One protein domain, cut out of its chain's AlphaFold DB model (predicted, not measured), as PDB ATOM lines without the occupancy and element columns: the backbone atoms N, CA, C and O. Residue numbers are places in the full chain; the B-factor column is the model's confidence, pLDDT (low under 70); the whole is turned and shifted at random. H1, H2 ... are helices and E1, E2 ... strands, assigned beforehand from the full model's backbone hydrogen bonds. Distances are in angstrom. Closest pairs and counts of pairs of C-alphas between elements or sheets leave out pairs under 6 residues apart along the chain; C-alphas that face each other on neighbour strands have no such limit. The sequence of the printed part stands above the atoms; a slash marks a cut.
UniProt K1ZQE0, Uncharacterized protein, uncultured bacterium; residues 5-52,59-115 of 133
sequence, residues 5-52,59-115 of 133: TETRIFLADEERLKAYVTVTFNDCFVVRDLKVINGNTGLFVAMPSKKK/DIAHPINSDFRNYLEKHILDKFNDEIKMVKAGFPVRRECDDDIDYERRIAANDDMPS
ATOM      1  N   THR A   5      34.488 100.536  23.105       95.12
ATOM      2  CA  THR A   5      34.330  99.076  23.127       95.12
ATOM      3  C   THR A   5      34.512  98.448  21.749       95.12
ATOM      4  O   THR A   5      34.985  97.322  21.638       95.12
ATOM      5  N   GLU A   6      34.233  99.195  20.680       94.31
ATOM      6  CA  GLU A   6      34.423  98.736  19.305       94.31
ATOM      7  C   GLU A   6      34.934  99.880  18.424       94.31
ATOM      8  O   GLU A   6      34.424 101.001  18.488       94.31
ATOM      9  N   THR A   7      35.899  99.590  17.550       95.25
ATOM     10  CA  THR A   7      36.338 100.514  16.497       95.25
ATOM     11  C   THR A   7      36.400  99.777  15.171       95.25
ATOM     12  O   THR A   7      37.150  98.815  15.019       95.25
ATOM     13  N   ARG A   8      35.639 100.268  14.197       93.69
ATOM     14  CA  ARG A   8      35.581  99.744  12.835       93.69
ATOM     15  C   ARG A   8      36.222 100.728  11.872       93.69
ATOM     16  O   ARG A   8      35.797 101.883  11.802       93.69
ATOM     17  N   ILE A   9      37.228 100.256  11.142       94.25
ATOM     18  CA  ILE A   9      37.981 101.026  10.152       94.25
ATOM     19  C   ILE A   9      37.566 100.578   8.752       94.25
ATOM     20  O   ILE A   9      37.528  99.386   8.462       94.25
ATOM     21  N   PHE A  10      37.281 101.543   7.884       93.62
ATOM     22  CA  PHE A  10      37.049 101.321   6.461       93.62
ATOM     23  C   PHE A  10      38.057 102.159   5.687       93.62
ATOM     24  O   PHE A  10      37.964 103.389   5.675       93.62
ATOM     25  N   LEU A  11      39.058 101.509   5.095       93.75
ATOM     26  CA  LEU A  11      40.122 102.206   4.376       93.75
ATOM     27  C   LEU A  11      39.573 102.932   3.145       93.75
ATOM     28  O   LEU A  11      38.725 102.408   2.424       93.75
ATOM     29  N   ALA A  12      40.094 104.130   2.900       93.62
ATOM     30  CA  ALA A  12      39.788 104.941   1.733       93.62
ATOM     31  C   ALA A  12      41.049 105.114   0.881       93.62
ATOM     32  O   ALA A  12      42.138 105.358   1.407       93.62
ATOM     33  N   ASP A  13      40.888 105.013  -0.436       89.75
ATOM     34  CA  ASP A  13      41.962 105.227  -1.407       89.75
ATOM     35  C   ASP A  13      41.942 106.673  -1.922       89.75
ATOM     36  O   ASP A  13      41.679 106.954  -3.090       89.75
ATOM     37  N   GLU A  14      42.147 107.623  -1.006       94.06
ATOM     38  CA  GLU A  14      42.251 109.044  -1.335       94.06
ATOM     39  C   GLU A  14      43.551 109.652  -0.784       94.06
ATOM     40  O   GLU A  14      44.183 109.161   0.161       94.06
ATOM     41  N   GLU A  15      43.979 110.776  -1.366       93.81
ATOM     42  CA  GLU A  15      45.207 111.462  -0.949       93.81
ATOM     43  C   GLU A  15      45.111 111.955   0.503       93.81
ATOM     44  O   GLU A  15      46.005 111.694   1.319       93.81
ATOM     45  N   ARG A  16      44.001 112.631   0.831       96.25
ATOM     46  CA  ARG A  16      43.765 113.236   2.149       96.25
ATOM     47  C   ARG A  16      42.947 112.351   3.080       96.25
ATOM     48  O   ARG A  16      43.272 112.285   4.260       96.25
ATOM     49  N   LEU A  17      41.896 111.700   2.591       97.25
ATOM     50  CA  LEU A  17      41.060 110.815   3.399       97.25
ATOM     51  C   LEU A  17      41.643 109.400   3.381       97.25
ATOM     52  O   LEU A  17      41.790 108.803   2.324       97.25
ATOM     53  N   LYS A  18      42.002 108.870   4.551       96.81
ATOM     54  CA  LYS A  18      42.643 107.552   4.668       96.81
ATOM     55  C   LYS A  18      41.710 106.462   5.159       96.81
ATOM     56  O   LYS A  18      41.897 105.304   4.801       96.81
ATOM     57  N   ALA A  19      40.714 106.819   5.962       97.38
ATOM     58  CA  ALA A  19      39.676 105.890   6.370       97.38
ATOM     59  C   ALA A  19      38.425 106.613   6.866       97.38
ATOM     60  O   ALA A  19      38.519 107.706   7.432       97.38
ATOM     61  N   TYR A  20      37.286 105.945   6.729       96.81
ATOM     62  CA  TYR A  20      36.099 106.186   7.539       96.81
ATOM     63  C   TYR A  20      36.147 105.314   8.790       96.81
ATOM     64  O   TYR A  20      36.670 104.199   8.772       96.81
ATOM     65  N   VAL A  21      35.608 105.832   9.889       97.19
ATOM     66  CA  VAL A  21      35.671 105.190  11.199       97.19
ATOM     67  C   VAL A  21      34.303 105.224  11.863       97.19
ATOM     68  O   VAL A  21      33.620 106.250  11.892       97.19
ATOM     69  N   THR A  22      33.912 104.082  12.418       96.19
ATOM     70  CA  THR A  22      32.756 103.948  13.306       96.19
ATOM     71  C   THR A  22      33.238 103.478  14.668       96.19
ATOM     72  O   THR A  22      34.000 102.517  14.753       96.19
ATOM     73  N   VAL A  23      32.795 104.153  15.724       96.38
ATOM     74  CA  VAL A  23      33.186 103.857  17.105       96.38
ATOM     75  C   VAL A  23      31.945 103.552  17.928       96.38
ATOM     76  O   VAL A  23      30.987 104.326  17.901       96.38
ATOM     77  N   THR A  24      31.981 102.456  18.676       96.56
ATOM     78  CA  THR A  24      30.979 102.119  19.689       96.56
ATOM     79  C   THR A  24      31.570 102.385  21.065       96.56
ATOM     80  O   THR A  24      32.689 101.975  21.377       96.56
ATOM     81  N   PHE A  25      30.815 103.102  21.885       96.06
ATOM     82  CA  PHE A  25      31.171 103.445  23.247       96.06
ATOM     83  C   PHE A  25      30.280 102.694  24.231       96.06
ATOM     84  O   PHE A  25      29.053 102.683  24.070       96.06
ATOM     85  N   ASN A  26      30.897 102.132  25.273       95.38
ATOM     86  CA  ASN A  26      30.237 101.391  26.353       95.38
ATOM     87  C   ASN A  26      29.169 100.386  25.857       95.38
ATOM     88  O   ASN A  26      28.112 100.278  26.480       95.38
ATOM     89  N   ASP A  27      29.366  99.762  24.692       94.06
ATOM     90  CA  ASP A  27      28.423  98.826  24.047       94.06
ATOM     91  C   ASP A  27      26.981  99.332  23.855       94.06
ATOM     92  O   ASP A  27      26.055  98.554  23.637       94.06
ATOM     93  N   CYS A  28      26.755 100.645  23.932       95.31
ATOM     94  CA  CYS A  28      25.404 101.212  23.913       95.31
ATOM     95  C   CYS A  28      25.260 102.465  23.052       95.31
ATOM     96  O   CYS A  28      24.135 102.885  22.773       95.31
ATOM     97  N   PHE A  29      26.365 103.069  22.609       95.94
ATOM     98  CA  PHE A  29      26.318 104.299  21.829       95.94
ATOM     99  C   PHE A  29      27.293 104.267  20.657       95.94
ATOM    100  O   PHE A  29      28.499 104.195  20.857       95.94
ATOM    101  N   VAL A  30      26.780 104.368  19.431       96.06
ATOM    102  CA  VAL A  30      27.597 104.349  18.212       96.06
ATOM    103  C   VAL A  30      27.704 105.739  17.595       96.06
ATOM    104  O   VAL A  30      26.705 106.439  17.426       96.06
ATOM    105  N   VAL A  31      28.919 106.122  17.207       96.44
ATOM    106  CA  VAL A  31      29.192 107.319  16.410       96.44
ATOM    107  C   VAL A  31      29.838 106.892  15.099       96.44
ATOM    108  O   VAL A  31      30.867 106.218  15.081       96.44
ATOM    109  N   ARG A  32      29.204 107.282  13.996       95.19
ATOM    110  CA  ARG A  32      29.639 106.998  12.624       95.19
ATOM    111  C   ARG A  32      30.291 108.232  12.007       95.19
ATOM    112  O   ARG A  32      30.242 109.318  12.583       95.19
ATOM    113  N   ASP A  33      30.869 108.049  10.826       94.94
ATOM    114  CA  ASP A  33      31.428 109.113   9.984       94.94
ATOM    115  C   ASP A  33      32.589 109.902  10.611       94.94
ATOM    116  O   ASP A  33      32.855 111.045  10.220       94.94
ATOM    117  N   LEU A  34      33.320 109.293  11.552       97.94
ATOM    118  CA  LEU A  34      34.660 109.765  11.897       97.94
ATOM    119  C   LEU A  34      35.597 109.483  10.719       97.94
ATOM    120  O   LEU A  34      35.337 108.604   9.894       97.94
ATOM    121  N   LYS A  35      36.696 110.229  10.626       97.75
ATOM    122  CA  LYS A  35      37.636 110.108   9.506       97.75
ATOM    123  C   LYS A  35      39.075 110.141   9.980       97.75
ATOM    124  O   LYS A  35      39.428 110.998  10.785       97.75
ATOM    125  N   VAL A  36      39.916 109.277   9.421       98.19
ATOM    126  CA  VAL A  36      41.375 109.419   9.506       98.19
ATOM    127  C   VAL A  36      41.824 110.283   8.337       98.19
ATOM    128  O   VAL A  36      41.618 109.923   7.175       98.19
ATOM    129  N   ILE A  37      42.416 111.435   8.637       98.12
ATOM    130  CA  ILE A  37      42.851 112.416   7.644       98.12
ATOM    131  C   ILE A  37      44.369 112.537   7.672       98.12
ATOM    132  O   ILE A  37      44.969 112.693   8.732       98.12
ATOM    133  N   ASN A  38      44.980 112.529   6.490       97.62
ATOM    134  CA  ASN A  38      46.365 112.924   6.296       97.62
ATOM    135  C   ASN A  38      46.451 114.447   6.138       97.62
ATOM    136  O   ASN A  38      46.070 115.007   5.105       97.62
ATOM    137  N   GLY A  39      46.877 115.123   7.205       95.56
ATOM    138  CA  GLY A  39      47.129 116.558   7.228       95.56
ATOM    139  C   GLY A  39      48.593 116.900   6.962       95.56
ATOM    140  O   GLY A  39      49.440 116.033   6.779       95.56
ATOM    141  N   ASN A  40      48.911 118.193   7.007       95.00
ATOM    142  CA  ASN A  40      50.273 118.678   6.750       95.00
ATOM    143  C   ASN A  40      51.277 118.248   7.834       95.00
ATOM    144  O   ASN A  40      52.469 118.162   7.570       95.00
ATOM    145  N   THR A  41      50.796 118.010   9.056       94.19
ATOM    146  CA  THR A  41      51.605 117.639  10.227       94.19
ATOM    147  C   THR A  41      51.492 116.156  10.584       94.19
ATOM    148  O   THR A  41      51.988 115.751  11.631       94.19
ATOM    149  N   GLY A  42      50.833 115.352   9.744       95.81
ATOM    150  CA  GLY A  42      50.615 113.923   9.968       95.81
ATOM    151  C   GLY A  42      49.142 113.518  10.007       95.81
ATOM    152  O   GLY A  42      48.244 114.288   9.650       95.81
ATOM    153  N   LEU A  43      48.914 112.270  10.424       97.38
ATOM    154  CA  LEU A  43      47.584 111.679  10.544       97.38
ATOM    155  C   LEU A  43      46.863 112.207  11.786       97.38
ATOM    156  O   LEU A  43      47.458 112.294  12.856       97.38
ATOM    157  N   PHE A  44      45.576 112.509  11.647       97.69
ATOM    158  CA  PHE A  44      44.707 112.888  12.762       97.69
ATOM    159  C   PHE A  44      43.274 112.400  12.535       97.69
ATOM    160  O   PHE A  44      42.884 112.071  11.409       97.69
ATOM    161  N   VAL A  45      42.474 112.382  13.603       97.88
ATOM    162  CA  VAL A  45      41.060 111.996  13.533       97.88
ATOM    163  C   VAL A  45      40.176 113.237  13.433       97.88
ATOM    164  O   VAL A  45      40.168 114.099  14.314       97.88
ATOM    165  N   ALA A  46      39.392 113.315  12.362       97.62
ATOM    166  CA  ALA A  46      38.332 114.299  12.208       97.62
ATOM    167  C   ALA A  46      36.998 113.715  12.690       97.62
ATOM    168  O   ALA A  46      36.606 112.608  12.313       97.62
ATOM    169  N   MET A  47      36.302 114.483  13.522       97.56
ATOM    170  CA  MET A  47      34.979 114.133  14.028       97.56
ATOM    171  C   MET A  47      33.910 114.249  12.924       97.56
ATOM    172  O   MET A  47      34.108 114.987  11.948       97.56
ATOM    173  N   PRO A  48      32.761 113.559  13.052       97.06
ATOM    174  CA  PRO A  48      31.657 113.719  12.116       97.06
ATOM    175  C   PRO A  48      31.174 115.163  12.145       97.06
ATOM    176  O   PRO A  48      30.892 115.713  13.209       97.06
ATOM    177  N   SER A  49      31.049 115.785  10.976       96.44
ATOM    178  CA  SER A  49      30.688 117.197  10.857       96.44
ATOM    179  C   SER A  49      29.583 117.413   9.833       96.44
ATOM    180  O   SER A  49      29.463 116.699   8.837       96.44
ATOM    181  N   LYS A  50      28.754 118.430  10.082       95.56
ATOM    182  CA  LYS A  50      27.676 118.847   9.185       95.56
ATOM    183  C   LYS A  50      27.954 120.242   8.650       95.56
ATOM    184  O   LYS A  50      28.272 121.156   9.413       95.56
ATOM    185  N   LYS A  51      27.772 120.413   7.339       95.81
ATOM    186  CA  LYS A  51      27.803 121.726   6.691       95.81
ATOM    187  C   LYS A  51      26.559 122.526   7.083       95.81
ATOM    188  O   LYS A  51      25.432 122.046   6.953       95.81
ATOM    189  N   LYS A  52      26.755 123.746   7.572       96.06
ATOM    190  CA  LYS A  52      25.691 124.707   7.872       96.06
ATOM    191  C   LYS A  52      25.278 125.481   6.620       96.06
ATOM    192  O   LYS A  52      25.961 125.460   5.597       96.06
ATOM    193  N   ASP A  59      31.101 120.121  14.048       96.38
ATOM    194  CA  ASP A  59      31.102 118.755  14.542       96.38
ATOM    195  C   ASP A  59      29.738 118.421  15.152       96.38
ATOM    196  O   ASP A  59      29.171 119.183  15.942       96.38
ATOM    197  N   ILE A  60      29.199 117.280  14.737       96.69
ATOM    198  CA  ILE A  60      27.950 116.706  15.232       96.69
ATOM    199  C   ILE A  60      28.207 116.059  16.595       96.69
ATOM    200  O   ILE A  60      27.416 116.230  17.518       96.69
ATOM    201  N   ALA A  61      29.342 115.374  16.728       96.00
ATOM    202  CA  ALA A  61      29.831 114.789  17.968       96.00
ATOM    203  C   ALA A  61      31.274 115.240  18.188       96.00
ATOM    204  O   ALA A  61      32.056 115.260  17.244       96.00
ATOM    205  N   HIS A  62      31.633 115.615  19.413       95.06
ATOM    206  CA  HIS A  62      33.006 115.980  19.748       95.06
ATOM    207  C   HIS A  62      33.311 115.644  21.214       95.06
ATOM    208  O   HIS A  62      32.439 115.808  22.073       95.06
ATOM    209  N   PRO A  63      34.535 115.179  21.522       95.19
ATOM    210  CA  PRO A  63      34.969 114.997  22.899       95.19
ATOM    211  C   PRO A  63      35.051 116.356  23.604       95.19
ATOM    212  O   PRO A  63      35.564 117.324  23.044       95.19
ATOM    213  N   ILE A  64      34.561 116.419  24.843       96.19
ATOM    214  CA  ILE A  64      34.588 117.646  25.659       96.19
ATOM    215  C   ILE A  64      35.981 117.866  26.267       96.19
ATOM    216  O   ILE A  64      36.477 118.987  26.300       96.19
ATOM    217  N   ASN A  65      36.619 116.786  26.728       95.31
ATOM    218  CA  ASN A  65      37.887 116.841  27.455       95.31
ATOM    219  C   ASN A  65      39.065 116.458  26.555       95.31
ATOM    220  O   ASN A  65      38.991 115.467  25.822       95.31
ATOM    221  N   SER A  66      40.177 117.185  26.682       95.44
ATOM    222  CA  SER A  66      41.414 116.928  25.931       95.44
ATOM    223  C   SER A  66      41.968 115.522  26.166       95.44
ATOM    224  O   SER A  66      42.388 114.870  25.216       95.44
ATOM    225  N   ASP A  67      41.899 115.011  27.396       95.94
ATOM    226  CA  ASP A  67      42.385 113.663  27.715       95.94
ATOM    227  C   ASP A  67      41.629 112.591  26.929       95.94
ATOM    228  O   ASP A  67      42.231 111.685  26.354       95.94
ATOM    229  N   PHE A  68      40.302 112.725  26.847       95.94
ATOM    230  CA  PHE A  68      39.476 111.794  26.086       95.94
ATOM    231  C   PHE A  68      39.691 111.944  24.583       95.94
ATOM    232  O   PHE A  68      39.735 110.944  23.875       95.94
ATOM    233  N   ARG A  69      39.890 113.177  24.099       96.19
ATOM    234  CA  ARG A  69      40.262 113.430  22.705       96.19
ATOM    235  C   ARG A  69      41.550 112.693  22.336       96.19
ATOM    236  O   ARG A  69      41.557 111.971  21.348       96.19
ATOM    237  N   ASN A  70      42.600 112.850  23.139       96.38
ATOM    238  CA  ASN A  70      43.904 112.233  22.889       96.38
ATOM    239  C   ASN A  70      43.823 110.704  22.952       96.38
ATOM    240  O   ASN A  70      44.392 110.021  22.104       96.38
ATOM    241  N   TYR A  71      43.089 110.169  23.932       96.56
ATOM    242  CA  TYR A  71      42.826 108.736  24.044       96.56
ATOM    243  C   TYR A  71      42.109 108.189  22.801       96.56
ATOM    244  O   TYR A  71      42.578 107.221  22.205       96.56
ATOM    245  N   LEU A  72      41.012 108.831  22.389       96.94
ATOM    246  CA  LEU A  72      40.208 108.404  21.245       96.94
ATOM    247  C   LEU A  72      41.006 108.478  19.940       96.94
ATOM    248  O   LEU A  72      40.987 107.538  19.151       96.94
ATOM    249  N   GLU A  73      41.726 109.581  19.725       97.31
ATOM    250  CA  GLU A  73      42.554 109.779  18.537       97.31
ATOM    251  C   GLU A  73      43.635 108.701  18.436       97.31
ATOM    252  O   GLU A  73      43.746 108.039  17.406       97.31
ATOM    253  N   LYS A  74      44.366 108.454  19.530       97.06
ATOM    254  CA  LYS A  74      45.382 107.401  19.581       97.06
ATOM    255  C   LYS A  74      44.785 106.020  19.306       97.06
ATOM    256  O   LYS A  74      45.296 105.306  18.452       97.06
ATOM    257  N   HIS A  75      43.691 105.665  19.983       97.00
ATOM    258  CA  HIS A  75      43.046 104.359  19.827       97.00
ATOM    259  C   HIS A  75      42.628 104.087  18.372       97.00
ATOM    260  O   HIS A  75      42.871 103.005  17.841       97.00
ATOM    261  N   ILE A  76      42.040 105.086  17.708       97.62
ATOM    262  CA  ILE A  76      41.626 104.976  16.305       97.62
ATOM    263  C   ILE A  76      42.841 104.857  15.377       97.62
ATOM    264  O   ILE A  76      42.822 104.036  14.460       97.62
ATOM    265  N   LEU A  77      43.889 105.658  15.590       97.69
ATOM    266  CA  LEU A  77      45.095 105.612  14.757       97.69
ATOM    267  C   LEU A  77      45.842 104.280  14.895       97.69
ATOM    268  O   LEU A  77      46.324 103.755  13.892       97.69
ATOM    269  N   ASP A  78      45.896 103.709  16.098       96.44
ATOM    270  CA  ASP A  78      46.483 102.387  16.337       96.44
ATOM    271  C   ASP A  78      45.714 101.310  15.550       96.44
ATOM    272  O   ASP A  78      46.310 100.585  14.752       96.44
ATOM    273  N   LYS A  79      44.376 101.292  15.655       95.69
ATOM    274  CA  LYS A  79      43.519 100.368  14.889       95.69
ATOM    275  C   LYS A  79      43.627 100.556  13.377       95.69
ATOM    276  O   LYS A  79      43.657  99.577  12.637       95.69
ATOM    277  N   PHE A  80      43.723 101.797  12.907       96.19
ATOM    278  CA  PHE A  80      43.952 102.089  11.493       96.19
ATOM    279  C   PHE A  80      45.287 101.517  11.001       96.19
ATOM    280  O   PHE A  80      45.346 100.910   9.933       96.19
ATOM    281  N   ASN A  81      46.360 101.670  11.781       94.88
ATOM    282  CA  ASN A  81      47.663 101.116  11.425       94.88
ATOM    283  C   ASN A  81      47.642  99.587  11.372       94.88
ATOM    284  O   ASN A  81      48.289  99.004  10.502       94.88
ATOM    285  N   ASP A  82      46.912  98.940  12.277       91.06
ATOM    286  CA  ASP A  82      46.742  97.491  12.259       91.06
ATOM    287  C   ASP A  82      45.972  97.031  11.017       91.06
ATOM    288  O   ASP A  82      46.446  96.133  10.324       91.06
ATOM    289  N   GLU A  83      44.891  97.718  10.640       89.81
ATOM    290  CA  GLU A  83      44.154  97.435   9.399       89.81
ATOM    291  C   GLU A  83      45.063  97.552   8.161       89.81
ATOM    292  O   GLU A  83      45.078  96.682   7.292       89.81
ATOM    293  N   ILE A  84      45.919  98.580   8.105       92.06
ATOM    294  CA  ILE A  84      46.905  98.739   7.025       92.06
ATOM    295  C   ILE A  84      47.909  97.579   6.995       92.06
ATOM    296  O   ILE A  84      48.308  97.142   5.912       92.06
ATOM    297  N   LYS A  85      48.353  97.078   8.156       90.44
ATOM    298  CA  LYS A  85      49.244  95.908   8.215       90.44
ATOM    299  C   LYS A  85      48.532  94.657   7.714       90.44
ATOM    300  O   LYS A  85      49.139  93.906   6.956       90.44
ATOM    301  N   MET A  86      47.268  94.464   8.087       83.38
ATOM    302  CA  MET A  86      46.464  93.330   7.630       83.38
ATOM    303  C   MET A  86      46.323  93.357   6.103       83.38
ATOM    304  O   MET A  86      46.677  92.403   5.415       83.38
ATOM    305  N   VAL A  87      45.949  94.491   5.522       86.94
ATOM    306  CA  VAL A  87      45.837  94.594   4.060       86.94
ATOM    307  C   VAL A  87      47.175  94.330   3.360       86.94
ATOM    308  O   VAL A  87      47.221  93.625   2.354       86.94
ATOM    309  N   LYS A  88      48.294  94.810   3.920       86.31
ATOM    310  CA  LYS A  88      49.642  94.511   3.397       86.31
ATOM    311  C   LYS A  88      50.032  93.036   3.514       86.31
ATOM    312  O   LYS A  88      50.808  92.563   2.688       86.31
ATOM    313  N   ALA A  89      49.518  92.330   4.514       82.88
ATOM    314  CA  ALA A  89      49.694  90.891   4.681       82.88
ATOM    315  C   ALA A  89      48.746  90.061   3.789       82.88
ATOM    316  O   ALA A  89      48.819  88.837   3.808       82.88
ATOM    317  N   GLY A  90      47.894  90.709   2.983       78.69
ATOM    318  CA  GLY A  90      47.001  90.059   2.022       78.69
ATOM    319  C   GLY A  90      45.568  89.857   2.517       78.69
ATOM    320  O   GLY A  90      44.781  89.220   1.818       78.69
ATOM    321  N   PHE A  91      45.202  90.388   3.691       77.25
ATOM    322  CA  PHE A  91      43.841  90.265   4.223       77.25
ATOM    323  C   PHE A  91      42.825  91.106   3.440       77.25
ATOM    324  O   PHE A  91      43.154  92.196   2.961       77.25
ATOM    325  N   PRO A  92      41.580  90.611   3.289       79.06
ATOM    326  CA  PRO A  92      40.533  91.356   2.611       79.06
ATOM    327  C   PRO A  92      40.216  92.651   3.364       79.06
ATOM    328  O   PRO A  92      40.006  92.631   4.568       79.06
ATOM    329  N   VAL A  93      40.097  93.765   2.640       81.00
ATOM    330  CA  VAL A  93      39.663  95.043   3.224       81.00
ATOM    331  C   VAL A  93      38.216  94.928   3.716       81.00
ATOM    332  O   VAL A  93      37.339  94.447   2.975       81.00
ATOM    333  N   ARG A  94      37.957  95.412   4.937       79.56
ATOM    334  CA  ARG A  94      36.602  95.576   5.476       79.56
ATOM    335  C   ARG A  94      35.849  96.639   4.676       79.56
ATOM    336  O   ARG A  94      36.303  97.777   4.556       79.56
ATOM    337  N   ARG A  95      34.703  96.281   4.097       78.75
ATOM    338  CA  ARG A  95      33.856  97.216   3.340       78.75
ATOM    339  C   ARG A  95      32.804  97.824   4.245       78.75
ATOM    340  O   ARG A  95      32.374  97.199   5.204       78.75
ATOM    341  N   GLU A  96      32.332  99.010   3.885       68.81
ATOM    342  CA  GLU A  96      31.320  99.751   4.646       68.81
ATOM    343  C   GLU A  96      30.010  98.968   4.851       68.81
ATOM    344  O   GLU A  96      29.356  99.113   5.882       68.81
ATOM    345  N   CYS A  97      29.656  98.102   3.896       67.00
ATOM    346  CA  CYS A  97      28.492  97.221   3.980       67.00
ATOM    347  C   CYS A  97      28.736  95.905   4.731       67.00
ATOM    348  O   CYS A  97      27.767  95.188   4.968       67.00
ATOM    349  N   ASP A  98      29.981  95.575   5.085       67.31
ATOM    350  CA  ASP A  98      30.277  94.324   5.777       67.31
ATOM    351  C   ASP A  98      29.851  94.445   7.253       67.31
ATOM    352  O   ASP A  98      30.412  95.227   8.042       67.31
ATOM    353  N   ASP A  99      28.863  93.637   7.641       67.19
ATOM    354  CA  ASP A  99      28.687  93.282   9.044       67.19
ATOM    355  C   ASP A  99      29.831  92.360   9.506       67.19
ATOM    356  O   ASP A  99      30.653  91.890   8.710       67.19
ATOM    357  N   ASP A 100      29.947  92.159  10.818       70.62
ATOM    358  CA  ASP A 100      31.070  91.404  11.380       70.62
ATOM    359  C   ASP A 100      31.043  89.930  10.943       70.62
ATOM    360  O   ASP A 100      32.097  89.345  10.704       70.62
ATOM    361  N   ILE A 101      29.850  89.367  10.718       72.31
ATOM    362  CA  ILE A 101      29.657  87.980  10.275       72.31
ATOM    363  C   ILE A 101      30.137  87.810   8.833       72.31
ATOM    364  O   ILE A 101      30.827  86.842   8.510       72.31
ATOM    365  N   ASP A 102      29.784  88.731   7.942       74.06
ATOM    366  CA  ASP A 102      30.189  88.683   6.541       74.06
ATOM    367  C   ASP A 102      31.693  88.915   6.383       74.06
ATOM    368  O   ASP A 102      32.338  88.259   5.557       74.06
ATOM    369  N   TYR A 103      32.280  89.782   7.209       73.56
ATOM    370  CA  TYR A 103      33.728  89.952   7.256       73.56
ATOM    371  C   TYR A 103      34.432  88.671   7.728       73.56
ATOM    372  O   TYR A 103      35.340  88.177   7.055       73.56
ATOM    373  N   GLU A 104      33.959  88.072   8.824       72.62
ATOM    374  CA  GLU A 104      34.472  86.799   9.337       72.62
ATOM    375  C   GLU A 104      34.356  85.669   8.312       72.62
ATOM    376  O   GLU A 104      35.311  84.923   8.106       72.62
ATOM    377  N   ARG A 105      33.226  85.568   7.604       77.88
ATOM    378  CA  ARG A 105      33.030  84.580   6.532       77.88
ATOM    379  C   ARG A 105      34.029  84.749   5.399       77.88
ATOM    380  O   ARG A 105      34.526  83.752   4.890       77.88
ATOM    381  N   ARG A 106      34.339  85.985   4.994       73.81
ATOM    382  CA  ARG A 106      35.343  86.253   3.949       73.81
ATOM    383  C   ARG A 106      36.745  85.836   4.385       73.81
ATOM    384  O   ARG A 106      37.527  85.399   3.546       73.81
ATOM    385  N   ILE A 107      37.059  85.964   5.671       74.62
ATOM    386  CA  ILE A 107      38.325  85.483   6.233       74.62
ATOM    387  C   ILE A 107      38.324  83.952   6.277       74.62
ATOM    388  O   ILE A 107      39.240  83.336   5.747       74.62
ATOM    389  N   ALA A 108      37.268  83.342   6.818       71.88
ATOM    390  CA  ALA A 108      37.139  81.893   6.966       71.88
ATOM    391  C   ALA A 108      37.039  81.133   5.632       71.88
ATOM    392  O   ALA A 108      37.398  79.965   5.570       71.88
ATOM    393  N   ALA A 109      36.558  81.777   4.566       68.56
ATOM    394  CA  ALA A 109      36.504  81.196   3.224       68.56
ATOM    395  C   ALA A 109      37.876  81.125   2.524       68.56
ATOM    396  O   ALA A 109      37.953  80.613   1.409       68.56
ATOM    397  N   ASN A 110      38.942  81.655   3.136       64.94
ATOM    398  CA  ASN A 110      40.310  81.534   2.644       64.94
ATOM    399  C   ASN A 110      41.091  80.556   3.535       64.94
ATOM    400  O   ASN A 110      41.511  80.920   4.631       64.94
ATOM    401  N   ASP A 111      41.313  79.333   3.045       58.03
ATOM    402  CA  ASP A 111      41.931  78.235   3.811       58.03
ATOM    403  C   ASP A 111      43.377  78.521   4.279       58.03
ATOM    404  O   ASP A 111      43.847  77.921   5.244       58.03
ATOM    405  N   ASP A 112      44.071  79.470   3.640       60.19
ATOM    406  CA  ASP A 112      45.441  79.888   3.977       60.19
ATOM    407  C   ASP A 112      45.510  81.064   4.989       60.19
ATOM    408  O   ASP A 112      46.596  81.584   5.255       60.19
ATOM    409  N   MET A 113      44.379  81.516   5.558       59.62
ATOM    410  CA  MET A 113      44.319  82.709   6.421       59.62
ATOM    411  C   MET A 113      44.203  82.408   7.928       59.62
ATOM    412  O   MET A 113      43.427  81.542   8.334       59.62
ATOM    413  N   PRO A 114      44.899  83.159   8.810       56.12
ATOM    414  CA  PRO A 114      44.702  83.070  10.257       56.12
ATOM    415  C   PRO A 114      43.340  83.626  10.701       56.12
ATOM    416  O   PRO A 114      42.742  84.489  10.057       56.12
ATOM    417  N   SER A 115      42.861  83.136  11.845       60.69
ATOM    418  CA  SER A 115      41.548  83.481  12.397       60.69
ATOM    419  C   SER A 115      41.478  84.914  12.939       60.69
ATOM    420  O   SER A 115      42.466  85.473  13.414       60.69
TER     421      SER A 115
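What this domain is: This is residues 5 to 52 and 59 to 115 of the 133 residues of an uncharacterized protein of uncultured bacterium (UniProt K1ZQE0). What shape does this domain have? A strongly twisted sheet of four strands, E1 to E4, curls round one long helix, H1; the small helix H2 lies off beyond the E1 side of the sheet, and the short strand E5 lies off beyond the E4 side. What is it made of? The printed part has 105 residues with five named strands and then two named helices, in the order E1 E2 E3 E4 E5 H1 H2; the sheet's order is E1 - E2 - E3 - E4, antiparallel throughout, and the class is mixed, helices and strands. How large is it? The whole is compact, with a radius of gyration of the C-alphas of 14.7 A and spans of 46 by 34 by 28 A.

How they stand to each other: How is the sheet built? E1, residues 5 to 11, and E2, residues 17 to 25, form an antiparallel hairpin at 163 degrees, with N 8 and O 22 2.8 A apart, within hydrogen-bond range. E2 and E3, residues 29 to 39, form the next hairpin at 153 degrees, with N 21 and O 34 at 2.8 A; E3 and E4, residues 42 to 46, form a third at 151 degrees, with N 37 and O 44 at 2.9 A. These four make a meander, each strand the antiparallel neighbour of the one before, with E1 and E4 as edge strands. Where does the chain go next? E4 runs on into E5, residues 49 to 51, across a break of 2 residues, at 74 degrees; E5 pairs with no named strand and is only just apart from E3, the closest C-alphas being 8.2 A apart. How do the helices stand? H1, residues 66 to 88, is on one face of the sheet, which gives two layers, one of helix and one of strands; its closest C-alphas to E4 are Glu 73 and Val 45, 5.7 A, and to E1 Phe 80 and Ile 9, 6.2 A. H2, residues 100 to 108, is not on the sheet and is apart from H1; in both helices every O i to N i+4 pair is within hydrogen-bond range.

Where its parts are: Where does the first strand begin? C-alpha 5 of E1 stands at (34.330, 99.076, 23.127), and E1 is 19.9 A long from first to last C-alpha. How long are the other elements? E2 measures 23.4 A, E3 28.2 A, E4 12.5 A and E5 6.8 A; H1 measures 32.8 A and H2 12.1 A. Where do the helices lie? H1 begins with C-alpha 66 at (41.414, 116.928, 25.931), and H2 ends with C-alpha 108 at (37.139, 81.893, 6.966).

The domain as a whole: How far does it reach? The two C-alphas farthest apart, those of Lys 52 and Asp 111, are 49.4 A apart. Where is the cut, and which link is long? Residues 53 to 58 are not printed, and C-alphas 52 and 59 are 10.4 A apart across the cut; of the links printed whole, the one from H1 to H2 is long and the others are tight. Where is the model less sure? The mean pLDDT of the printed part is 89.1, and residues 96 to 99 and 109 to 115 are under 70.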